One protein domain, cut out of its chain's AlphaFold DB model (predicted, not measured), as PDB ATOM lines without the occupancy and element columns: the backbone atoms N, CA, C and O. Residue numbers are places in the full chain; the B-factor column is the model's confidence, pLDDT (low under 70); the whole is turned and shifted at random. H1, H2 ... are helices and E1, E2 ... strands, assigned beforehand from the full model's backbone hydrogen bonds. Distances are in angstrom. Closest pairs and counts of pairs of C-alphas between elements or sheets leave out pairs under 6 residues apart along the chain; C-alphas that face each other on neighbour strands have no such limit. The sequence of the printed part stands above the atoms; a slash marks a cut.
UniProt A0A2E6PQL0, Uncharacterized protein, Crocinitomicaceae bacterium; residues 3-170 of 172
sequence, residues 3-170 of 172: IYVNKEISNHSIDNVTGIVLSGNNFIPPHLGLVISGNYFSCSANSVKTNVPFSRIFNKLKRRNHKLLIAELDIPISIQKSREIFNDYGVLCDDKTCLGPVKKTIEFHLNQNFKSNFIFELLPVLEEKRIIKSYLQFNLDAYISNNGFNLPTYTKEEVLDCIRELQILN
ATOM      1  N   ILE A   3     -41.573  -4.546  37.690       88.56
ATOM      2  CA  ILE A   3     -41.236  -3.636  36.593       88.56
ATOM      3  C   ILE A   3     -41.561  -4.336  35.280       88.56
ATOM      4  O   ILE A   3     -41.070  -5.439  35.040       88.56
ATOM      5  N   TYR A   4     -42.367  -3.709  34.427       86.69
ATOM      6  CA  TYR A   4     -42.637  -4.234  33.092       86.69
ATOM      7  C   TYR A   4     -41.522  -3.808  32.148       86.69
ATOM      8  O   TYR A   4     -41.375  -2.633  31.822       86.69
ATOM      9  N   VAL A   5     -40.708  -4.775  31.742       82.00
ATOM     10  CA  VAL A   5     -39.535  -4.524  30.916       82.00
ATOM     11  C   VAL A   5     -39.962  -4.465  29.461       82.00
ATOM     12  O   VAL A   5     -40.592  -5.390  28.949       82.00
ATOM     13  N   ASN A   6     -39.636  -3.359  28.796       76.31
ATOM     14  CA  ASN A   6     -40.143  -3.099  27.458       76.31
ATOM     15  C   ASN A   6     -39.186  -3.593  26.373       76.31
ATOM     16  O   ASN A   6     -39.656  -3.990  25.308       76.31
ATOM     17  N   LYS A   7     -37.863  -3.500  26.589       80.12
ATOM     18  CA  LYS A   7     -36.872  -3.686  25.515       80.12
ATOM     19  C   LYS A   7     -35.510  -4.169  26.014       80.12
ATOM     20  O   LYS A   7     -35.059  -3.790  27.092       80.12
ATOM     21  N   GLU A   8     -34.814  -4.937  25.182       81.31
ATOM     22  CA  GLU A   8     -33.396  -5.260  25.364       81.31
ATOM     23  C   GLU A   8     -32.503  -4.120  24.839       81.31
ATOM     24  O   GLU A   8     -32.742  -3.574  23.758       81.31
ATOM     25  N   ILE A   9     -31.460  -3.759  25.595       80.00
ATOM     26  CA  ILE A   9     -30.524  -2.670  25.262       80.00
ATOM     27  C   ILE A   9     -29.748  -2.959  23.971       80.00
ATOM     28  O   ILE A   9     -29.406  -2.027  23.250       80.00
ATOM     29  N   SER A  10     -29.484  -4.231  23.651       67.56
ATOM     30  CA  SER A  10     -28.738  -4.641  22.450       67.56
ATOM     31  C   SER A  10     -29.373  -4.163  21.135       67.56
ATOM     32  O   SER A  10     -28.660  -4.009  20.146       67.56
ATOM     33  N   ASN A  11     -30.671  -3.846  21.149       58.81
ATOM     34  CA  ASN A  11     -31.437  -3.382  19.993       58.81
ATOM     35  C   ASN A  11     -31.634  -1.853  19.951       58.81
ATOM     36  O   ASN A  11     -32.401  -1.357  19.126       58.81
ATOM     37  N   HIS A  12     -30.981  -1.088  20.834       65.12
ATOM     38  CA  HIS A  12     -31.148   0.363  20.935       65.12
ATOM     39  C   HIS A  12     -29.804   1.100  20.991       65.12
ATOM     40  O   HIS A  12     -28.861   0.675  21.655       65.12
ATOM     41  N   SER A  13     -29.728   2.265  20.336       72.44
ATOM     42  CA  SER A  13     -28.596   3.175  20.535       72.44
ATOM     43  C   SER A  13     -28.632   3.718  21.963       72.44
ATOM     44  O   SER A  13     -29.561   4.418  22.366       72.44
ATOM     45  N   ILE A  14     -27.593   3.387  22.724       83.44
ATOM     46  CA  ILE A  14     -27.361   3.876  24.085       83.44
ATOM     47  C   ILE A  14     -26.837   5.318  24.121       83.44
ATOM     48  O   ILE A  14     -26.740   5.909  25.196       83.44
ATOM     49  N   ASP A  15     -26.508   5.887  22.960       82.62
ATOM     50  CA  ASP A  15     -25.829   7.181  22.841       82.62
ATOM     51  C   ASP A  15     -26.754   8.366  23.142       82.62
ATOM     52  O   ASP A  15     -26.277   9.442  23.480       82.62
ATOM     53  N   ASN A  16     -28.074   8.161  23.089       86.62
ATOM     54  CA  ASN A  16     -29.075   9.199  23.358       86.62
ATOM     55  C   ASN A  16     -29.965   8.887  24.568       86.62
ATOM     56  O   ASN A  16     -30.958   9.573  24.797       86.62
ATOM     57  N   VAL A  17     -29.637   7.853  25.345       92.75
ATOM     58  CA  VAL A  17     -30.461   7.459  26.493       92.75
ATOM     59  C   VAL A  17     -30.315   8.486  27.613       92.75
ATOM     60  O   VAL A  17     -29.200   8.859  27.984       92.75
ATOM     61  N   THR A  18     -31.452   8.881  28.180       96.50
ATOM     62  CA  THR A  18     -31.545   9.595  29.454       96.50
ATOM     63  C   THR A  18     -32.325   8.718  30.423       96.50
ATOM     64  O   THR A  18     -33.432   8.291  30.110       96.50
ATOM     65  N   GLY A  19     -31.744   8.369  31.568       97.38
ATOM     66  CA  GLY A  19     -32.333   7.353  32.433       97.38
ATOM     67  C   GLY A  19     -31.591   7.079  33.731       97.38
ATOM     68  O   GLY A  19     -30.394   7.352  33.856       97.38
ATOM     69  N   ILE A  20     -32.293   6.484  34.695       98.31
ATOM     70  CA  ILE A  20     -31.669   5.940  35.906       98.31
ATOM     71  C   ILE A  20     -31.106   4.565  35.578       98.31
ATOM     72  O   ILE A  20     -31.824   3.697  35.093       98.31
ATOM     73  N   VAL A  21     -29.829   4.358  35.874       97.56
ATOM     74  CA  VAL A  21     -29.110   3.115  35.612       97.56
ATOM     75  C   VAL A  21     -29.011   2.316  36.906       97.56
ATOM     76  O   VAL A  21     -28.403   2.783  37.867       97.56
ATOM     77  N   LEU A  22     -29.559   1.103  36.919       97.62
ATOM     78  CA  LEU A  22     -29.433   0.129  37.999       97.62
ATOM     79  C   LEU A  22     -28.551  -1.017  37.505       97.62
ATOM     80  O   LEU A  22     -28.852  -1.647  36.491       97.62
ATOM     81  N   SER A  23     -27.469  -1.311  38.221       94.94
ATOM     82  CA  SER A  23     -26.555  -2.398  37.857       94.94
ATOM     83  C   SER A  23     -26.167  -3.237  39.067       94.94
ATOM     84  O   SER A  23     -25.917  -2.705  40.146       94.94
ATOM     85  N   GLY A  24     -26.097  -4.552  38.895       90.00
ATOM     86  CA  GLY A  24     -25.733  -5.471  39.971       90.00
ATOM     87  C   GLY A  24     -26.048  -6.917  39.618       90.00
ATOM     88  O   GLY A  24     -26.768  -7.190  38.663       90.00
ATOM     89  N   ASN A  25     -25.508  -7.861  40.387       86.19
ATOM     90  CA  ASN A  25     -25.732  -9.284  40.122       86.19
ATOM     91  C   ASN A  25     -27.107  -9.757  40.606       86.19
ATOM     92  O   ASN A  25     -27.724 -10.597  39.965       86.19
ATOM     93  N   ASN A  26     -27.606  -9.221  41.714       88.50
ATOM     94  CA  ASN A  26     -28.891  -9.591  42.317       88.50
ATOM     95  C   ASN A  26     -29.791  -8.375  42.604       88.50
ATOM     96  O   ASN A  26     -30.920  -8.572  43.024       88.50
ATOM     97  N   PHE A  27     -29.315  -7.148  42.350       91.56
ATOM     98  CA  PHE A  27     -29.992  -5.893  42.703       91.56
ATOM     99  C   PHE A  27     -30.254  -5.732  44.215       91.56
ATOM    100  O   PHE A  27     -31.196  -5.046  44.594       91.56
ATOM    101  N   ILE A  28     -29.414  -6.321  45.076       92.25
ATOM    102  CA  ILE A  28     -29.505  -6.205  46.541       92.25
ATOM    103  C   ILE A  28     -28.147  -5.747  47.095       92.25
ATOM    104  O   ILE A  28     -27.252  -6.575  47.259       92.25
ATOM    105  N   PRO A  29     -27.979  -4.440  47.359       92.06
ATOM    106  CA  PRO A  29     -28.594  -3.342  46.620       92.06
ATOM    107  C   PRO A  29     -27.924  -3.158  45.244       92.06
ATOM    108  O   PRO A  29     -26.760  -3.514  45.045       92.06
ATOM    109  N   PRO A  30     -28.617  -2.579  44.247       94.75
ATOM    110  CA  PRO A  30     -27.988  -2.249  42.979       94.75
ATOM    111  C   PRO A  30     -27.086  -1.016  43.125       94.75
ATOM    112  O   PRO A  30     -27.385  -0.085  43.874       94.75
ATOM    113  N   HIS A  31     -26.022  -0.948  42.326       95.25
ATOM    114  CA  HIS A  31     -25.322   0.310  42.093       95.25
ATOM    115  C   HIS A  31     -26.158   1.200  41.174       95.25
ATOM    116  O   HIS A  31     -26.595   0.755  40.105       95.25
ATOM    117  N   LEU A  32     -26.338   2.458  41.580       97.44
ATOM    118  CA  LEU A  32     -27.120   3.449  40.854       97.44
ATOM    119  C   LEU A  32     -26.227   4.469  40.148       97.44
ATOM    120  O   LEU A  32     -25.229   4.945  40.697       97.44
ATOM    121  N   GLY A  33     -26.637   4.845  38.946       97.56
ATOM    122  CA  GLY A  33     -26.112   5.996  38.226       97.56
ATOM    123  C   GLY A  33     -27.206   6.689  37.428       97.56
ATOM    124  O   GLY A  33     -28.354   6.246  37.394       97.56
ATOM    125  N   LEU A  34     -26.833   7.772  36.763       98.12
ATOM    126  CA  LEU A  34     -27.688   8.507  35.845       98.12
ATOM    127  C   LEU A  34     -26.994   8.559  34.487       98.12
ATOM    128  O   LEU A  34     -25.797   8.832  34.412       98.12
ATOM    129  N   VAL A  35     -27.726   8.284  33.415       97.44
ATOM    130  CA  VAL A  35     -27.283   8.569  32.050       97.44
ATOM    131  C   VAL A  35     -28.106   9.735  31.509       97.44
ATOM    132  O   VAL A  35     -29.305   9.802  31.764       97.44
ATOM    133  N   ILE A  36     -27.462  10.682  30.831       96.75
ATOM    134  CA  ILE A  36     -28.090  11.864  30.227       96.75
ATOM    135  C   ILE A  36     -27.516  12.019  28.827       96.75
ATOM    136  O   ILE A  36     -26.322  12.302  28.689       96.75
ATOM    137  N   SER A  37     -28.340  11.811  27.801       94.12
ATOM    138  CA  SER A  37     -27.913  11.834  26.395       94.12
ATOM    139  C   SER A  37     -26.603  11.057  26.188       94.12
ATOM    140  O   SER A  37     -25.597  11.613  25.745       94.12
ATOM    141  N   GLY A  38     -26.571   9.810  26.675       94.56
ATOM    142  CA  GLY A  38     -25.405   8.924  26.573       94.56
ATOM    143  C   GLY A  38     -24.219   9.258  27.488       94.56
ATOM    144  O   GLY A  38     -23.220   8.538  27.467       94.56
ATOM    145  N   ASN A  39     -24.296  10.295  28.326       96.25
ATOM    146  CA  ASN A  39     -23.261  10.639  29.304       96.25
ATOM    147  C   ASN A  39     -23.619  10.092  30.686       96.25
ATOM    148  O   ASN A  39     -24.681  10.384  31.222       96.25
ATOM    149  N   TYR A  40     -22.726   9.305  31.269       97.50
ATOM    150  CA  TYR A  40     -22.923   8.605  32.530       97.50
ATOM    151  C   TYR A  40     -22.341   9.366  33.724       97.50
ATOM    152  O   TYR A  40     -21.215   9.879  33.678       97.50
ATOM    153  N   PHE A  41     -23.106   9.353  34.812       98.12
ATOM    154  CA  PHE A  41     -22.820   9.972  36.096       98.12
ATOM    155  C   PHE A  41     -23.033   8.949  37.211       98.12
ATOM    156  O   PHE A  41     -24.080   8.300  37.275       98.12
ATOM    157  N   SER A  42     -22.059   8.792  38.105       96.94
ATOM    158  CA  SER A  42     -22.246   7.988  39.315       96.94
ATOM    159  C   SER A  42     -21.315   8.399  40.445       96.94
ATOM    160  O   SER A  42     -20.171   8.794  40.218       96.94
ATOM    161  N   CYS A  43     -21.804   8.257  41.676       95.81
ATOM    162  CA  CYS A  43     -20.984   8.319  42.879       95.81
ATOM    163  C   CYS A  43     -20.775   6.897  43.396       95.81
ATOM    164  O   CYS A  43     -21.717   6.110  43.500       95.81
ATOM    165  N   SER A  44     -19.533   6.567  43.715       92.00
ATOM    166  CA  SER A  44     -19.142   5.310  44.354       92.00
ATOM    167  C   SER A  44     -18.321   5.609  45.604       92.00
ATOM    168  O   SER A  44     -17.899   6.747  45.801       92.00
ATOM    169  N   ALA A  45     -18.057   4.583  46.411       88.81
ATOM    170  CA  ALA A  45     -17.155   4.662  47.560       88.81
ATOM    171  C   ALA A  45     -15.804   5.331  47.243       88.81
ATOM    172  O   ALA A  45     -15.246   6.019  48.085       88.81
ATOM    173  N   ASN A  46     -15.300   5.161  46.014       86.62
ATOM    174  CA  ASN A  46     -13.907   5.482  45.680       86.62
ATOM    175  C   ASN A  46     -13.757   6.536  44.579       86.62
ATOM    176  O   ASN A  46     -12.656   6.979  44.280       86.62
ATOM    177  N   SER A  47     -14.841   6.889  43.890       91.50
ATOM    178  CA  SER A  47     -14.774   7.828  42.769       91.50
ATOM    179  C   SER A  47     -16.125   8.452  42.476       91.50
ATOM    180  O   SER A  47     -17.165   7.794  42.605       91.50
ATOM    181  N   VAL A  48     -16.081   9.686  41.988       94.81
ATOM    182  CA  VAL A  48     -17.185  10.316  41.272       94.81
ATOM    183  C   VAL A  48     -16.870  10.242  39.785       94.81
ATOM    184  O   VAL A  48     -15.780  10.604  39.348       94.81
ATOM    185  N   LYS A  49     -17.818   9.742  38.999       94.94
ATOM    186  CA  LYS A  49     -17.773   9.807  37.540       94.94
ATOM    187  C   LYS A  49     -18.752  10.874  37.109       94.94
ATOM    188  O   LYS A  49     -19.942  10.752  37.388       94.94
ATOM    189  N   THR A  50     -18.265  11.880  36.403       93.00
ATOM    190  CA  THR A  50     -19.109  12.854  35.724       93.00
ATOM    191  C   THR A  50     -18.777  12.842  34.241       93.00
ATOM    192  O   THR A  50     -17.613  12.906  33.853       93.00
ATOM    193  N   ASN A  51     -19.809  12.737  33.401       88.81
ATOM    194  CA  ASN A  51     -19.684  12.856  31.949       88.81
ATOM    195  C   ASN A  51     -18.793  11.790  31.270       88.81
ATOM    196  O   ASN A  51     -18.002  12.100  30.379       88.81
ATOM    197  N   VAL A  52     -18.904  10.527  31.695       94.56
ATOM    198  CA  VAL A  52     -18.226   9.401  31.025       94.56
ATOM    199  C   VAL A  52     -19.143   8.842  29.935       94.56
ATOM    200  O   VAL A  52     -20.297   8.572  30.246       94.56
ATOM    201  N   PRO A  53     -18.682   8.574  28.699       95.25
ATOM    202  CA  PRO A  53     -19.532   7.947  27.688       95.25
ATOM    203  C   PRO A  53     -20.132   6.631  28.196       95.25
ATOM    204  O   PRO A  53     -19.397   5.715  28.592       95.25
ATOM    205  N   PHE A  54     -21.460   6.522  28.192       95.50
ATOM    206  CA  PHE A  54     -22.170   5.373  28.745       95.50
ATOM    207  C   PHE A  54     -21.830   4.085  27.995       95.50
ATOM    208  O   PHE A  54     -21.716   3.038  28.622       95.50
ATOM    209  N   SER A  55     -21.510   4.160  26.703       93.69
ATOM    210  CA  SER A  55     -20.982   3.035  25.924       93.69
ATOM    211  C   SER A  55     -19.737   2.388  26.538       93.69
ATOM    212  O   SER A  55     -19.625   1.160  26.567       93.69
ATOM    213  N   ARG A  56     -18.827   3.172  27.134       93.31
ATOM    214  CA  ARG A  56     -17.657   2.631  27.852       93.31
ATOM    215  C   ARG A  56     -18.069   1.880  29.118       93.31
ATOM    216  O   ARG A  56     -17.499   0.830  29.425       93.31
ATOM    217  N   ILE A  57     -19.053   2.408  29.844       94.12
ATOM    218  CA  ILE A  57     -19.593   1.791  31.061       94.12
ATOM    219  C   ILE A  57     -20.339   0.504  30.711       94.12
ATOM    220  O   ILE A  57     -20.043  -0.546  31.280       94.12
ATOM    221  N   PHE A  58     -21.220   0.555  29.717       93.44
ATOM    222  CA  PHE A  58     -21.975  -0.582  29.208       93.44
ATOM    223  C   PHE A  58     -21.053  -1.711  28.735       93.44
ATOM    224  O   PHE A  58     -21.194  -2.846  29.182       93.44
ATOM    225  N   ASN A  59     -20.016  -1.404  27.946       92.31
ATOM    226  CA  ASN A  59     -19.031  -2.401  27.512       92.31
ATOM    227  C   ASN A  59     -18.259  -3.031  28.681       92.31
ATOM    228  O   ASN A  59     -17.856  -4.196  28.616       92.31
ATOM    229  N   LYS A  60     -18.025  -2.290  29.772       92.06
ATOM    230  CA  LYS A  60     -17.437  -2.852  30.997       92.06
ATOM    231  C   LYS A  60     -18.415  -3.789  31.710       92.06
ATOM    232  O   LYS A  60     -17.992  -4.868  32.118       92.06
ATOM    233  N   LEU A  61     -19.684  -3.399  31.846       91.44
ATOM    234  CA  LEU A  61     -20.732  -4.229  32.457       91.44
ATOM    235  C   LEU A  61     -20.953  -5.520  31.658       91.44
ATOM    236  O   LEU A  61     -20.932  -6.600  32.244       91.44
ATOM    237  N   LYS A  62     -21.027  -5.418  30.325       90.69
ATOM    238  CA  LYS A  62     -21.136  -6.550  29.395       90.69
ATOM    239  C   LYS A  62     -20.003  -7.558  29.578       90.69
ATOM    240  O   LYS A  62     -20.263  -8.736  29.776       90.69
ATOM    241  N   ARG A  63     -18.742  -7.102  29.590       90.81
ATOM    242  CA  ARG A  63     -17.575  -7.987  29.796       90.81
ATOM    243  C   ARG A  63     -17.566  -8.685  31.156       90.81
ATOM    244  O   ARG A  63     -16.995  -9.760  31.271       90.81
ATOM    245  N   ARG A  64     -18.163  -8.071  32.179       88.25
ATOM    246  CA  ARG A  64     -18.281  -8.645  33.529       88.25
ATOM    247  C   ARG A  64     -19.553  -9.468  33.723       88.25
ATOM    248  O   ARG A  64     -19.796  -9.922  34.833       88.25
ATOM    249  N   ASN A  65     -20.365  -9.626  32.677       88.12
ATOM    250  CA  ASN A  65     -21.665 -10.283  32.738       88.12
ATOM    251  C   ASN A  65     -22.602  -9.689  33.810       88.12
ATOM    252  O   ASN A  65     -23.438 -10.387  34.379       88.12
ATOM    253  N   HIS A  66     -22.458  -8.394  34.113       90.50
ATOM    254  CA  HIS A  66     -23.344  -7.717  35.058       90.50
ATOM    255  C   HIS A  66     -24.727  -7.526  34.439       90.50
ATOM    256  O   HIS A  66     -24.850  -7.226  33.250       90.50
ATOM    257  N   LYS A  67     -25.755  -7.628  35.278       94.25
ATOM    258  CA  LYS A  67     -27.130  -7.317  34.893       94.25
ATOM    259  C   LYS A  67     -27.355  -5.818  34.979       94.25
ATOM    260  O   LYS A  67     -26.757  -5.130  35.819       94.25
ATOM    261  N   LEU A  68     -28.214  -5.324  34.102       94.88
ATOM    262  CA  LEU A  68     -28.488  -3.906  33.960       94.88
ATOM    263  C   LEU A  68     -29.970  -3.680  33.684       94.88
ATOM    264  O   LEU A  68     -30.565  -4.355  32.847       94.88
ATOM    265  N   LEU A  69     -30.525  -2.684  34.359       95.75
ATOM    266  CA  LEU A  69     -31.848  -2.138  34.106       95.75
ATOM    267  C   LEU A  69     -31.720  -0.618  33.991       95.75
ATOM    268  O   LEU A  69     -31.041   0.008  34.806       95.75
ATOM    269  N   ILE A  70     -32.356  -0.022  32.990       96.44
ATOM    270  CA  ILE A  70     -32.425   1.429  32.823       96.44
ATOM    271  C   ILE A  70     -33.889   1.841  32.844       96.44
ATOM    272  O   ILE A  70     -34.655   1.390  31.998       96.44
ATOM    273  N   ALA A  71     -34.257   2.710  33.782       97.00
ATOM    274  CA  ALA A  71     -35.522   3.432  33.737       97.00
ATOM    275  C   ALA A  71     -35.327   4.667  32.845       97.00
ATOM    276  O   ALA A  71     -34.736   5.656  33.289       97.00
ATOM    277  N   GLU A  72     -35.729   4.577  31.576       96.31
ATOM    278  CA  GLU A  72     -35.625   5.668  30.600       96.31
ATOM    279  C   GLU A  72     -36.589   6.790  31.000       96.31
ATOM    280  O   GLU A  72     -37.781   6.547  31.196       96.31
ATOM    281  N   LEU A  73     -36.075   8.009  31.135       96.94
ATOM    282  CA  LEU A  73     -36.833   9.174  31.577       96.94
ATOM    283  C   LEU A  73     -37.165  10.070  30.380       96.94
ATOM    284  O   LEU A  73     -36.297  10.332  29.546       96.94
ATOM    285  N   ASP A  74     -38.390  10.589  30.341       94.88
ATOM    286  CA  ASP A  74     -38.851  11.555  29.334       94.88
ATOM    287  C   ASP A  74     -38.877  12.977  29.899       94.88
ATOM    288  O   ASP A  74     -39.916  13.630  29.991       94.88
ATOM    289  N   ILE A  75     -37.721  13.436  30.381       94.88
ATOM    290  CA  ILE A  75     -37.567  14.778  30.945       94.88
ATOM    291  C   ILE A  75     -36.270  15.423  30.453       94.88
ATOM    292  O   ILE A  75     -35.258  14.735  30.281       94.88
ATOM    293  N   PRO A  76     -36.255  16.751  30.254       94.19
ATOM    294  CA  PRO A  76     -35.029  17.460  29.935       94.19
ATOM    295  C   PRO A  76     -34.126  17.525  31.176       94.19
ATOM    296  O   PRO A  76     -34.512  18.062  32.213       94.19
ATOM    297  N   ILE A  77     -32.901  17.005  31.065       96.25
ATOM    298  CA  ILE A  77     -31.890  17.067  32.129       96.25
ATOM    299  C   ILE A  77     -30.643  17.788  31.608       96.25
ATOM    300  O   ILE A  77     -30.065  17.416  30.589       96.25
ATOM    301  N   SER A  78     -30.192  18.812  32.333       96.25
ATOM    302  CA  SER A  78     -28.956  19.536  32.038       96.25
ATOM    303  C   SER A  78     -27.736  18.732  32.481       96.25
ATOM    304  O   SER A  78     -27.544  18.455  33.669       96.25
ATOM    305  N   ILE A  79     -26.856  18.419  31.527       95.75
ATOM    306  CA  ILE A  79     -25.547  17.796  31.779       95.75
ATOM    307  C   ILE A  79     -24.712  18.644  32.744       95.75
ATOM    308  O   ILE A  79     -24.099  18.104  33.665       95.75
ATOM    309  N   GLN A  80     -24.699  19.968  32.557       96.62
ATOM    310  CA  GLN A  80     -23.886  20.873  33.369       96.62
ATOM    311  C   GLN A  80     -24.360  20.889  34.824       96.62
ATOM    312  O   GLN A  80     -23.559  20.675  35.731       96.62
ATOM    313  N   LYS A  81     -25.672  21.036  35.048       97.06
ATOM    314  CA  LYS A  81     -26.222  21.011  36.408       97.06
ATOM    315  C   LYS A  81     -26.021  19.656  37.079       97.06
ATOM    316  O   LYS A  81     -25.691  19.588  38.259       97.06
ATOM    317  N   SER A  82     -26.183  18.573  36.325       96.88
ATOM    318  CA  SER A  82     -25.963  17.220  36.839       96.88
ATOM    319  C   SER A  82     -24.504  17.015  37.244       96.88
ATOM    320  O   SER A  82     -24.232  16.483  38.314       96.88
ATOM    321  N   ARG A  83     -23.545  17.513  36.454       97.12
ATOM    322  CA  ARG A  83     -22.123  17.497  36.822       97.12
ATOM    323  C   ARG A  83     -21.871  18.205  38.153       97.12
ATOM    324  O   ARG A  83     -21.184  17.635  38.994       97.12
ATOM    325  N   GLU A  84     -22.433  19.397  38.349       97.50
ATOM    326  CA  GLU A  84     -22.337  20.139  39.618       97.50
ATOM    327  C   GLU A  84     -22.902  19.315  40.778       97.50
ATOM    328  O   GLU A  84     -22.197  19.059  41.745       97.50
ATOM    329  N   ILE A  85     -24.127  18.795  40.638       97.81
ATOM    330  CA  ILE A  85     -24.787  18.002  41.685       97.81
ATOM    331  C   ILE A  85     -23.953  16.781  42.091       97.81
ATOM    332  O   ILE A  85     -23.810  16.517  43.284       97.81
ATOM    333  N   PHE A  86     -23.409  16.030  41.129       97.75
ATOM    334  CA  PHE A  86     -22.602  14.839  41.415       97.75
ATOM    335  C   PHE A  86     -21.232  15.190  42.013       97.75
ATOM    336  O   PHE A  86     -20.781  14.503  42.930       97.75
ATOM    337  N   ASN A  87     -20.584  16.256  41.534       96.50
ATOM    338  CA  ASN A  87     -19.314  16.722  42.091       96.50
ATOM    339  C   ASN A  87     -19.484  17.226  43.532       96.50
ATOM    340  O   ASN A  87     -18.718  16.814  44.401       96.50
ATOM    341  N   ASP A  88     -20.517  18.032  43.796       96.06
ATOM    342  CA  ASP A  88     -20.845  18.538  45.135       96.06
ATOM    343  C   ASP A  88     -21.208  17.400  46.097       96.06
ATOM    344  O   ASP A  88     -20.921  17.463  47.294       96.06
ATOM    345  N   TYR A  89     -21.852  16.342  45.589       95.81
ATOM    346  CA  TYR A  89     -22.191  15.175  46.401       95.81
ATOM    347  C   TYR A  89     -20.940  14.409  46.852       95.81
ATOM    348  O   TYR A  89     -20.853  13.991  48.014       95.81
ATOM    349  N   GLY A  90     -19.963  14.267  45.950       94.00
ATOM    350  CA  GLY A  90     -18.683  13.627  46.224       94.00
ATOM    351  C   GLY A  90     -18.749  12.096  46.257       94.00
ATOM    352  O   GLY A  90     -19.711  11.468  45.804       94.00
ATOM    353  N   VAL A  91     -17.680  11.487  46.772       93.38
ATOM    354  CA  VAL A  91     -17.611  10.037  47.004       93.38
ATOM    355  C   VAL A  91     -18.601   9.605  48.086       93.38
ATOM    356  O   VAL A  91     -19.013  10.405  48.930       93.38
ATOM    357  N   LEU A  92     -18.999   8.331  48.056       90.69
ATOM    358  CA  LEU A  92     -19.881   7.778  49.080       90.69
ATOM    359  C   LEU A  92     -19.088   7.558  50.372       90.69
ATOM    360  O   LEU A  92     -18.146   6.766  50.398       90.69
ATOM    361  N   CYS A  93     -19.492   8.257  51.426       82.69
ATOM    362  CA  CYS A  93     -18.999   8.110  52.789       82.69
ATOM    363  C   CYS A  93     -20.174   8.221  53.765       82.69
ATOM    364  O   CYS A  93     -21.197   8.832  53.437       82.69
ATOM    365  N   ASP A  94     -20.016   7.636  54.950       81.19
ATOM    366  CA  ASP A  94     -21.008   7.695  56.025       81.19
ATOM    367  C   ASP A  94     -22.402   7.237  55.544       81.19
ATOM    368  O   ASP A  94     -22.547   6.134  55.023       81.19
ATOM    369  N   ASP A  95     -23.414   8.099  55.669       84.50
ATOM    370  CA  ASP A  95     -24.810   7.869  55.278       84.50
ATOM    371  C   ASP A  95     -25.134   8.218  53.809       84.50
ATOM    372  O   ASP A  95     -26.301   8.200  53.397       84.50
ATOM    373  N   LYS A  96     -24.134   8.572  52.992       89.94
ATOM    374  CA  LYS A  96     -24.355   8.929  51.582       89.94
ATOM    375  C   LYS A  96     -24.584   7.689  50.722       89.94
ATOM    376  O   LYS A  96     -23.774   6.768  50.703       89.94
ATOM    377  N   THR A  97     -25.632   7.712  49.902       93.62
ATOM    378  CA  THR A  97     -25.962   6.629  48.965       93.62
ATOM    379  C   THR A  97     -25.917   7.117  47.521       93.62
ATOM    380  O   THR A  97     -26.115   8.296  47.227       93.62
ATOM    381  N   CYS A  98     -25.707   6.198  46.577       94.50
ATOM    382  CA  CYS A  98     -25.738   6.525  45.147       94.50
ATOM    383  C   CYS A  98     -27.110   7.037  44.662       94.50
ATOM    384  O   CYS A  98     -27.173   7.681  43.617       94.50
ATOM    385  N   LEU A  99     -28.191   6.822  45.426       96.94
ATOM    386  CA  LEU A  99     -29.507   7.392  45.124       96.94
ATOM    387  C   LEU A  99     -29.537   8.909  45.333       96.94
ATOM    388  O   LEU A  99     -30.235   9.597  44.595       96.94
ATOM    389  N   GLY A 100     -28.783   9.438  46.300       96.50
ATOM    390  CA  GLY A 100     -28.775  10.859  46.652       96.50
ATOM    391  C   GLY A 100     -28.607  11.808  45.455       96.50
ATOM    392  O   GLY A 100     -29.518  12.595  45.189       96.50
ATOM    393  N   PRO A 101     -27.495  11.741  44.699       97.38
ATOM    394  CA  PRO A 101     -27.252  12.649  43.578       97.38
ATOM    395  C   PRO A 101     -28.172  12.368  42.384       97.38
ATOM    396  O   PRO A 101     -28.564  13.304  41.685       97.38
ATOM    397  N   VAL A 102     -28.576  11.108  42.175       98.12
ATOM    398  CA  VAL A 102     -29.556  10.728  41.143       98.12
ATOM    399  C   VAL A 102     -30.899  11.398  41.426       98.12
ATOM    400  O   VAL A 102     -31.420  12.122  40.577       98.12
ATOM    401  N   LYS A 103     -31.428  11.217  42.642       98.06
ATOM    402  CA  LYS A 103     -32.706  11.787  43.074       98.06
ATOM    403  C   LYS A 103     -32.659  13.311  43.038       98.06
ATOM    404  O   LYS A 103     -33.495  13.906  42.373       98.06
ATOM    405  N   LYS A 104     -31.623  13.926  43.623       97.88
ATOM    406  CA  LYS A 104     -31.437  15.387  43.631       97.88
ATOM    407  C   LYS A 104     -31.397  15.981  42.221       97.88
ATOM    408  O   LYS A 104     -31.916  17.070  41.997       97.88
ATOM    409  N   THR A 105     -30.800  15.271  41.262       98.00
ATOM    410  CA  THR A 105     -30.783  15.705  39.858       98.00
ATOM    411  C   THR A 105     -32.184  15.713  39.260       98.00
ATOM    412  O   THR A 105     -32.570  16.702  38.642       98.00
ATOM    413  N   ILE A 106     -32.957  14.646  39.457       97.81
ATOM    414  CA  ILE A 106     -34.331  14.548  38.945       97.81
ATOM    415  C   ILE A 106     -35.228  15.594  39.624       97.81
ATOM    416  O   ILE A 106     -35.954  16.312  38.942       97.81
ATOM    417  N   GLU A 107     -35.127  15.734  40.948       97.94
ATOM    418  CA  GLU A 107     -35.870  16.718  41.746       97.94
ATOM    419  C   GLU A 107     -35.623  18.153  41.274       97.94
ATOM    420  O   GLU A 107     -36.569  18.918  41.080       97.94
ATOM    421  N   PHE A 108     -34.356  18.502  41.019       97.94
ATOM    422  CA  PHE A 108     -33.980  19.821  40.520       97.94
ATOM    423  C   PHE A 108     -34.638  20.135  39.170       97.94
ATOM    424  O   PHE A 108     -35.206  21.210  39.000       97.94
ATOM    425  N   HIS A 109     -34.581  19.204  38.212       97.25
ATOM    426  CA  HIS A 109     -35.094  19.443  36.856       97.25
ATOM    427  C   HIS A 109     -36.620  19.393  36.768       97.25
ATOM    428  O   HIS A 109     -37.200  19.988  35.865       97.25
ATOM    429  N   LEU A 110     -37.273  18.722  37.717       96.38
ATOM    430  CA  LEU A 110     -38.730  18.692  37.831       96.38
ATOM    431  C   LEU A 110     -39.295  19.777  38.749       96.38
ATOM    432  O   LEU A 110     -40.513  19.905  38.842       96.38
ATOM    433  N   ASN A 111     -38.434  20.528  39.443       96.38
ATOM    434  CA  ASN A 111     -38.825  21.450  40.508       96.38
ATOM    435  C   ASN A 111     -39.776  20.788  41.532       96.38
ATOM    436  O   ASN A 111     -40.796  21.350  41.933       96.38
ATOM    437  N   GLN A 112     -39.463  19.549  41.920       95.31
ATOM    438  CA  GLN A 112     -40.284  18.731  42.811       95.31
ATOM    439  C   GLN A 112     -39.392  17.913  43.751       95.31
ATOM    440  O   GLN A 112     -38.369  17.408  43.326       95.31
ATOM    441  N   ASN A 113     -39.820  17.699  45.001       95.62
ATOM    442  CA  ASN A 113     -39.163  16.776  45.934       95.62
ATOM    443  C   ASN A 113     -39.870  15.409  45.983       95.62
ATOM    444  O   ASN A 113     -41.105  15.337  45.942       95.62
ATOM    445  N   PHE A 114     -39.099  14.333  46.148       95.00
ATOM    446  CA  PHE A 114     -39.586  12.961  46.302       95.00
ATOM    447  C   PHE A 114     -39.202  12.389  47.673       95.00
ATOM    448  O   PHE A 114     -38.027  12.289  48.054       95.00
ATOM    449  N   LYS A 115     -40.221  11.950  48.421       93.25
ATOM    450  CA  LYS A 115     -40.054  11.237  49.693       93.25
ATOM    451  C   LYS A 115     -39.748   9.760  49.431       93.25
ATOM    452  O   LYS A 115     -40.612   8.910  49.586       93.25
ATOM    453  N   SER A 116     -38.523   9.483  49.002       93.50
ATOM    454  CA  SER A 116     -38.000   8.129  48.812       93.50
ATOM    455  C   SER A 116     -36.578   8.012  49.352       93.50
ATOM    456  O   SER A 116     -35.749   8.919  49.179       93.50
ATOM    457  N   ASN A 117     -36.318   6.884  50.005       93.88
ATOM    458  CA  ASN A 117     -35.015   6.480  50.528       93.88
ATOM    459  C   ASN A 117     -34.384   5.379  49.666       93.88
ATOM    460  O   ASN A 117     -33.159   5.240  49.653       93.88
ATOM    461  N   PHE A 118     -35.202   4.645  48.905       96.81
ATOM    462  CA  PHE A 118     -34.753   3.551  48.049       96.81
ATOM    463  C   PHE A 118     -35.216   3.697  46.599       96.81
ATOM    464  O   PHE A 118     -36.220   4.342  46.294       96.81
ATOM    465  N   ILE A 119     -34.499   3.055  45.672       97.19
ATOM    466  CA  ILE A 119     -34.860   3.109  44.248       97.19
ATOM    467  C   ILE A 119     -36.189   2.395  43.971       97.19
ATOM    468  O   ILE A 119     -36.979   2.878  43.169       97.19
ATOM    469  N   PHE A 120     -36.486   1.307  44.689       96.44
ATOM    470  CA  PHE A 120     -37.768   0.603  44.594       96.44
ATOM    471  C   PHE A 120     -38.952   1.404  45.169       96.44
ATOM    472  O   PHE A 120     -40.094   1.027  44.932       96.44
ATOM    473  N   GLU A 121     -38.694   2.499  45.894       97.00
ATOM    474  CA  GLU A 121     -39.706   3.484  46.309       97.00
ATOM    475  C   GLU A 121     -39.791   4.657  45.326       97.00
ATOM    476  O   GLU A 121     -40.872   5.185  45.083       97.00
ATOM    477  N   LEU A 122     -38.657   5.077  44.746       97.50
ATOM    478  CA  LEU A 122     -38.618   6.183  43.789       97.50
ATOM    479  C   LEU A 122     -39.263   5.809  42.448       97.50
ATOM    480  O   LEU A 122     -40.027   6.607  41.911       97.50
ATOM    481  N   LEU A 123     -38.962   4.626  41.902       97.50
ATOM    482  CA  LEU A 123     -39.447   4.225  40.576       97.50
ATOM    483  C   LEU A 123     -40.985   4.242  40.465       97.50
ATOM    484  O   LEU A 123     -41.461   4.883  39.529       97.50
ATOM    485  N   PRO A 124     -41.774   3.680  41.408       95.94
ATOM    486  CA  PRO A 124     -43.238   3.764  41.351       95.94
ATOM    487  C   PRO A 124     -43.768   5.203  41.293       95.94
ATOM    488  O   PRO A 124     -44.694   5.496  40.545       95.94
ATOM    489  N   VAL A 125     -43.151   6.126  42.041       96.56
ATOM    490  CA  VAL A 125     -43.553   7.543  42.057       96.56
ATOM    491  C   VAL A 125     -43.280   8.212  40.707       96.56
ATOM    492  O   VAL A 125     -44.065   9.044  40.249       96.56
ATOM    493  N   LEU A 126     -42.171   7.859  40.052       97.06
ATOM    494  CA  LEU A 126     -41.843   8.366  38.718       97.06
ATOM    495  C   LEU A 126     -42.744   7.752  37.631       97.06
ATOM    496  O   LEU A 126     -43.115   8.455  36.689       97.06
ATOM    497  N   GLU A 127     -43.127   6.479  37.766       95.25
ATOM    498  CA  GLU A 127     -44.097   5.815  36.879       95.25
ATOM    499  C   GLU A 127     -45.486   6.449  36.976       95.25
ATOM    500  O   GLU A 127     -46.070   6.796  35.950       95.25
ATOM    501  N   GLU A 128     -46.000   6.656  38.193       95.06
ATOM    502  CA  GLU A 128     -47.312   7.279  38.431       95.06
ATOM    503  C   GLU A 128     -47.395   8.670  37.786       95.06
ATOM    504  O   GLU A 128     -48.411   9.057  37.205       95.06
ATOM    505  N   LYS A 129     -46.279   9.400  37.816       95.56
ATOM    506  CA  LYS A 129     -46.130  10.722  37.200       95.56
ATOM    507  C   LYS A 129     -45.851  10.693  35.700       95.56
ATOM    508  O   LYS A 129     -45.702  11.761  35.113       95.56
ATOM    509  N   ARG A 130     -45.781   9.508  35.081       95.75
ATOM    510  CA  ARG A 130     -45.449   9.305  33.658       95.75
ATOM    511  C   ARG A 130     -44.108   9.929  33.253       95.75
ATOM    512  O   ARG A 130     -43.939  10.355  32.118       95.75
ATOM    513  N   ILE A 131     -43.159   9.983  34.188       97.19
ATOM    514  CA  ILE A 131     -41.792  10.461  33.938       97.19
ATOM    515  C   ILE A 131     -40.957   9.353  33.288       97.19
ATOM    516  O   ILE A 131     -40.074   9.630  32.478       97.19
ATOM    517  N   ILE A 132     -41.221   8.095  33.652       96.81
ATOM    518  CA  ILE A 132     -40.566   6.937  33.044       96.81
ATOM    519  C   ILE A 132     -41.289   6.585  31.746       96.81
ATOM    520  O   ILE A 132     -42.479   6.274  31.744       96.81
ATOM    521  N   LYS A 133     -40.539   6.611  30.649       93.88
ATOM    522  CA  LYS A 133     -41.004   6.271  29.304       93.88
ATOM    523  C   LYS A 133     -40.991   4.774  29.052       93.88
ATOM    524  O   LYS A 133     -41.906   4.233  28.435       93.88
ATOM    525  N   SER A 134     -39.906   4.118  29.450       93.31
ATOM    526  CA  SER A 134     -39.710   2.692  29.232       93.31
ATOM    527  C   SER A 134     -38.632   2.129  30.154       93.31
ATOM    528  O   SER A 134     -37.830   2.872  30.724       93.31
ATOM    529  N   TYR A 135     -38.596   0.805  30.273       94.50
ATOM    530  CA  TYR A 135     -37.494   0.086  30.894       94.50
ATOM    531  C   TYR A 135     -36.689  -0.684  29.854       94.50
ATOM    532  O   TYR A 135     -37.229  -1.521  29.120       94.50
ATOM    533  N   LEU A 136     -35.381  -0.429  29.845       93.31
ATOM    534  CA  LEU A 136     -34.405  -1.138  29.023       93.31
ATOM    535  C   LEU A 136     -33.624  -2.129  29.894       93.31
ATOM    536  O   LEU A 136     -33.232  -1.785  31.008       93.31
ATOM    537  N   GLN A 137     -33.354  -3.330  29.389       93.25
ATOM    538  CA  GLN A 137     -32.628  -4.371  30.126       93.25
ATOM    539  C   GLN A 137     -31.394  -4.886  29.390       93.25
ATOM    540  O   GLN A 137     -31.340  -4.881  28.161       93.25
ATOM    541  N   PHE A 138     -30.418  -5.377  30.147       92.62
ATOM    542  CA  PHE A 138     -29.374  -6.250  29.624       92.62
ATOM    543  C   PHE A 138     -29.074  -7.375  30.619       92.62
ATOM    544  O   PHE A 138     -28.859  -7.122  31.811       92.62
ATOM    545  N   ASN A 139     -29.011  -8.606  30.099       92.25
ATOM    546  CA  ASN A 139     -28.736  -9.832  30.851       92.25
ATOM    547  C   ASN A 139     -29.761 -10.114  31.971       92.25
ATOM    548  O   ASN A 139     -29.409 -10.590  33.055       92.25
ATOM    549  N   LEU A 140     -31.034  -9.780  31.727       90.62
ATOM    550  CA  LEU A 140     -32.146 -10.033  32.647       90.62
ATOM    551  C   LEU A 140     -33.139 -11.089  32.154       90.62
ATOM    552  O   LEU A 140     -34.053 -11.407  32.904       90.62
ATOM    553  N   ASP A 141     -32.962 -11.674  30.967       88.62
ATOM    554  CA  ASP A 141     -33.960 -12.563  30.344       88.62
ATOM    555  C   ASP A 141     -34.367 -13.738  31.241       88.62
ATOM    556  O   ASP A 141     -35.551 -13.998  31.430       88.62
ATOM    557  N   ALA A 142     -33.399 -14.380  31.905       87.56
ATOM    558  CA  ALA A 142     -33.656 -15.477  32.844       87.56
ATOM    559  C   ALA A 142     -34.407 -15.053  34.128       87.56
ATOM    560  O   ALA A 142     -34.852 -15.903  34.895       87.56
ATOM    561  N   TYR A 143     -34.523 -13.749  34.382       87.75
ATOM    562  CA  TYR A 143     -35.171 -13.155  35.555       87.75
ATOM    563  C   TYR A 143     -36.482 -12.441  35.204       87.75
ATOM    564  O   TYR A 143     -37.128 -11.879  36.092       87.75
ATOM    565  N   ILE A 144     -36.871 -12.447  33.927       87.69
ATOM    566  CA  ILE A 144     -38.114 -11.857  33.440       87.69
ATOM    567  C   ILE A 144     -39.149 -12.971  33.275       87.69
ATOM    568  O   ILE A 144     -38.939 -13.945  32.558       87.69
ATOM    569  N   SER A 145     -40.300 -12.809  33.924       85.62
ATOM    570  CA  SER A 145     -41.453 -13.700  33.773       85.62
ATOM    571  C   SER A 145     -42.687 -12.869  33.441       85.62
ATOM    572  O   SER A 145     -42.977 -11.882  34.121       85.62
ATOM    573  N   ASN A 146     -43.410 -13.242  32.379       84.06
ATOM    574  CA  ASN A 146     -44.570 -12.495  31.873       84.06
ATOM    575  C   ASN A 146     -44.255 -10.997  31.662       84.06
ATOM    576  O   ASN A 146     -44.980 -10.128  32.152       84.06
ATOM    577  N   ASN A 147     -43.119 -10.709  31.009       83.00
ATOM    578  CA  ASN A 147     -42.541  -9.370  30.796       83.00
ATOM    579  C   ASN A 147     -42.272  -8.556  32.077       83.00
ATOM    580  O   ASN A 147     -41.993  -7.362  32.007       83.00
ATOM    581  N   GLY A 148     -42.355  -9.182  33.250       88.44
ATOM    582  CA  GLY A 148     -42.115  -8.554  34.538       88.44
ATOM    583  C   GLY A 148     -40.774  -8.960  35.130       88.44
ATOM    584  O   GLY A 148     -40.488 -10.149  35.257       88.44
ATOM    585  N   PHE A 149     -39.995  -7.977  35.562       92.31
ATOM    586  CA  PHE A 149     -38.859  -8.157  36.455       92.31
ATOM    587  C   PHE A 149     -39.263  -7.743  37.873       92.31
ATOM    588  O   PHE A 149     -39.779  -6.646  38.085       92.31
ATOM    589  N   ASN A 150     -39.026  -8.603  38.861       93.19
ATOM    590  CA  ASN A 150     -39.253  -8.253  40.261       93.19
ATOM    591  C   ASN A 150     -37.990  -7.604  40.829       93.19
ATOM    592  O   ASN A 150     -37.046  -8.300  41.196       93.19
ATOM    593  N   LEU A 151     -37.987  -6.273  40.923       94.69
ATOM    594  CA  LEU A 151     -36.938  -5.538  41.617       94.69
ATOM    595  C   LEU A 151     -37.038  -5.844  43.122       94.69
ATOM    596  O   LEU A 151     -38.088  -5.546  43.720       94.69
ATOM    597  N   PRO A 152     -35.997  -6.448  43.724       94.50
ATOM    598  CA  PRO A 152     -36.004  -6.776  45.137       94.50
ATOM    599  C   PRO A 152     -35.930  -5.514  45.996       94.50
ATOM    600  O   PRO A 152     -35.487  -4.447  45.562       94.50
ATOM    601  N   THR A 153     -36.390  -5.658  47.230       95.75
ATOM    602  CA  THR A 153     -36.223  -4.667  48.290       95.75
ATOM    603  C   THR A 153     -34.991  -5.002  49.114       95.75
ATOM    604  O   THR A 153     -34.575  -6.157  49.160       95.75
ATOM    605  N   TYR A 154     -34.435  -3.996  49.769       95.62
ATOM    606  CA  TYR A 154     -33.238  -4.107  50.595       95.62
ATOM    607  C   TYR A 154     -33.256  -3.015  51.671       95.62
ATOM    608  O   TYR A 154     -34.010  -2.043  51.551       95.62
ATOM    609  N   THR A 155     -32.454  -3.170  52.719       95.38
ATOM    610  CA  THR A 155     -32.399  -2.253  53.863       95.38
ATOM    611  C   THR A 155     -31.311  -1.193  53.703       95.38
ATOM    612  O   THR A 155     -30.482  -1.230  52.788       95.38
ATOM    613  N   LYS A 156     -31.311  -0.201  54.602       92.94
ATOM    614  CA  LYS A 156     -30.255   0.817  54.632       92.94
ATOM    615  C   LYS A 156     -28.918   0.185  55.023       92.94
ATOM    616  O   LYS A 156     -27.897   0.534  54.442       92.94
ATOM    617  N   GLU A 157     -28.933  -0.755  55.959       93.38
ATOM    618  CA  GLU A 157     -27.757  -1.489  56.427       93.38
ATOM    619  C   GLU A 157     -27.082  -2.226  55.266       93.38
ATOM    620  O   GLU A 157     -25.888  -2.034  55.067       93.38
ATOM    621  N   GLU A 158     -27.846  -2.923  54.414       94.06
ATOM    622  CA  GLU A 158     -27.307  -3.606  53.225       94.06
ATOM    623  C   GLU A 158     -26.630  -2.636  52.235       94.06
ATOM    624  O   GLU A 158     -25.616  -2.965  51.611       94.06
ATOM    625  N   VAL A 159     -27.151  -1.408  52.101       91.81
ATOM    626  CA  VAL A 159     -26.513  -0.347  51.297       91.81
ATOM    627  C   VAL A 159     -25.190   0.087  51.911       91.81
ATOM    628  O   VAL A 159     -24.196   0.214  51.192       91.81
ATOM    629  N   LEU A 160     -25.173   0.317  53.222       91.50
ATOM    630  CA  LEU A 160     -23.979   0.759  53.936       91.50
ATOM    631  C   LEU A 160     -22.902  -0.331  53.960       91.50
ATOM    632  O   LEU A 160     -21.731  -0.018  53.752       91.50
ATOM    633  N   ASP A 161     -23.285  -1.598  54.131       90.94
ATOM    634  CA  ASP A 161     -22.384  -2.751  54.060       90.94
ATOM    635  C   ASP A 161     -21.679  -2.825  52.706       90.94
ATOM    636  O   ASP A 161     -20.447  -2.837  52.655       90.94
ATOM    637  N   CYS A 162     -22.429  -2.730  51.604       89.38
ATOM    638  CA  CYS A 162     -21.842  -2.713  50.263       89.38
ATOM    639  C   CYS A 162     -20.861  -1.549  50.056       89.38
ATOM    640  O   CYS A 162     -19.814  -1.714  49.426       89.38
ATOM    641  N   ILE A 163     -21.181  -0.356  50.567       88.50
ATOM    642  CA  ILE A 163     -20.287   0.807  50.464       88.50
ATOM    643  C   ILE A 163     -19.003   0.563  51.268       88.50
ATOM    644  O   ILE A 163     -17.917   0.800  50.734       88.50
ATOM    645  N   ARG A 164     -19.109   0.042  52.498       89.12
ATOM    646  CA  ARG A 164     -17.958  -0.279  53.360       89.12
ATOM    647  C   ARG A 164     -17.046  -1.334  52.741       89.12
ATOM    648  O   ARG A 164     -15.834  -1.134  52.688       89.12
ATOM    649  N   GLU A 165     -17.607  -2.422  52.220       87.81
ATOM    650  CA  GLU A 165     -16.832  -3.468  51.539       87.81
ATOM    651  C   GLU A 165     -16.053  -2.907  50.345       87.81
ATOM    652  O   GLU A 165     -14.861  -3.180  50.178       87.81
ATOM    653  N   LEU A 166     -16.698  -2.053  49.543       85.69
ATOM    654  CA  LEU A 166     -16.052  -1.389  48.414       85.69
ATOM    655  C   LEU A 166     -14.944  -0.417  48.838       85.69
ATOM    656  O   LEU A 166     -14.030  -0.202  48.044       85.69
ATOM    657  N   GLN A 167     -15.000   0.175  50.033       84.50
ATOM    658  CA  GLN A 167     -13.903   0.999  50.559       84.50
ATOM    659  C   GLN A 167     -12.720   0.117  50.986       84.50
ATOM    660  O   GLN A 167     -11.587   0.390  50.598       84.50
ATOM    661  N   ILE A 168     -12.979  -0.988  51.700       81.50
ATOM    662  CA  ILE A 168     -11.941  -1.915  52.191       81.50
ATOM    663  C   ILE A 168     -11.166  -2.562  51.036       81.50
ATOM    664  O   ILE A 168      -9.937  -2.639  51.079       81.50
ATOM    665  N   LEU A 169     -11.865  -3.004  49.986       75.12
ATOM    666  CA  LEU A 169     -11.250  -3.672  48.833       75.12
ATOM    667  C   LEU A 169     -10.276  -2.787  48.036       75.12
ATOM    668  O   LEU A 169      -9.524  -3.329  47.236       75.12
ATOM    669  N   ASN A 170     -10.281  -1.462  48.229       58.94
ATOM    670  CA  ASN A 170      -9.355  -0.538  47.553       58.94
ATOM    671  C   ASN A 170      -8.174  -0.092  48.429       58.94
ATOM    672  O   ASN A 170      -7.338   0.676  47.961       58.94
TER     673      ASN A 170
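What this domain is: This is residues 3 to 170 of the 172 residues of an uncharacterized protein of Crocinitomicaceae bacterium (UniProt A0A2E6PQL0). One twisted sheet of six strands forms the core, with helices H2, H3 and H4 covering one face and H1 packed on the other; the last helix, H5, lies away from the sheet. The 168 printed residues run E1 E2 E3 E4 H1 E5 H2 H3 H4 E6 E7 H5, five named helices and seven named strands of mixed class. The sheet's order is E4 E3 E2 E1 E5 E6, antiparallel throughout. The whole is compact and rounded, with a radius of gyration of the C-alphas of 14.8 A and spans of 39 by 35 by 31 A.

How they stand to each other: E1, residues 19 to 24, E2, residues 31 to 36, E3, residues 39 to 43, and E4, residues 48 to 53, form a meander, each strand the antiparallel neighbour of the one before. N 21 and O 33 are 2.8 A apart between E1 and E2, N 34 and O 41 2.8 A between E2 and E3, and N 49 and O 42 2.8 A between E3 and E4. Beside E1 is E5, residues 67 to 73, with N 22 and O 69 at 2.8 A, and then E6, residues 132 to 138, with N 70 and O 136 at 2.8 A. H2, residues 79 to 89, is over E4 and E3, 8.6 A high over the sheet. H3, residues 99 to 110, is over E2 on the same face; its residues 100 to 105 touch H2 as a helical hairpin, the closest C-alphas being those of Phe 86 and Pro 101, 5.6 A apart. H4, residues 119 to 128, also on that face, is over E1 and E5. H1, residues 54 to 63, is on the opposite face over E5, at a height of 8.3 A: three layers, with helices on both faces of the sheet. E7, residues 148 to 150, pairs with no named strand, and H5, residues 156 to 168, is not on the sheet and touches no helix. Every O i to N i+4 pair is within hydrogen-bond range in H1, H2, H3 and H5; in H4, 4 of 6 are.

Where its parts are: E1 begins at C-alpha 19 (-32.333, 7.353, 32.433) and H5 ends at C-alpha 168 (-11.941, -1.915, 52.191). From first to last C-alpha E5 measures 19.4 A, H5 18.7 A, E6 17.6 A and H3 16.3 A.

The domain as a whole: The C-alphas farthest apart, those of Asp 88 and Asn 146, are 41.3 A apart. The printed part has no cut and no long link. The pLDDT is under 70 at residues 10 to 12 and 170.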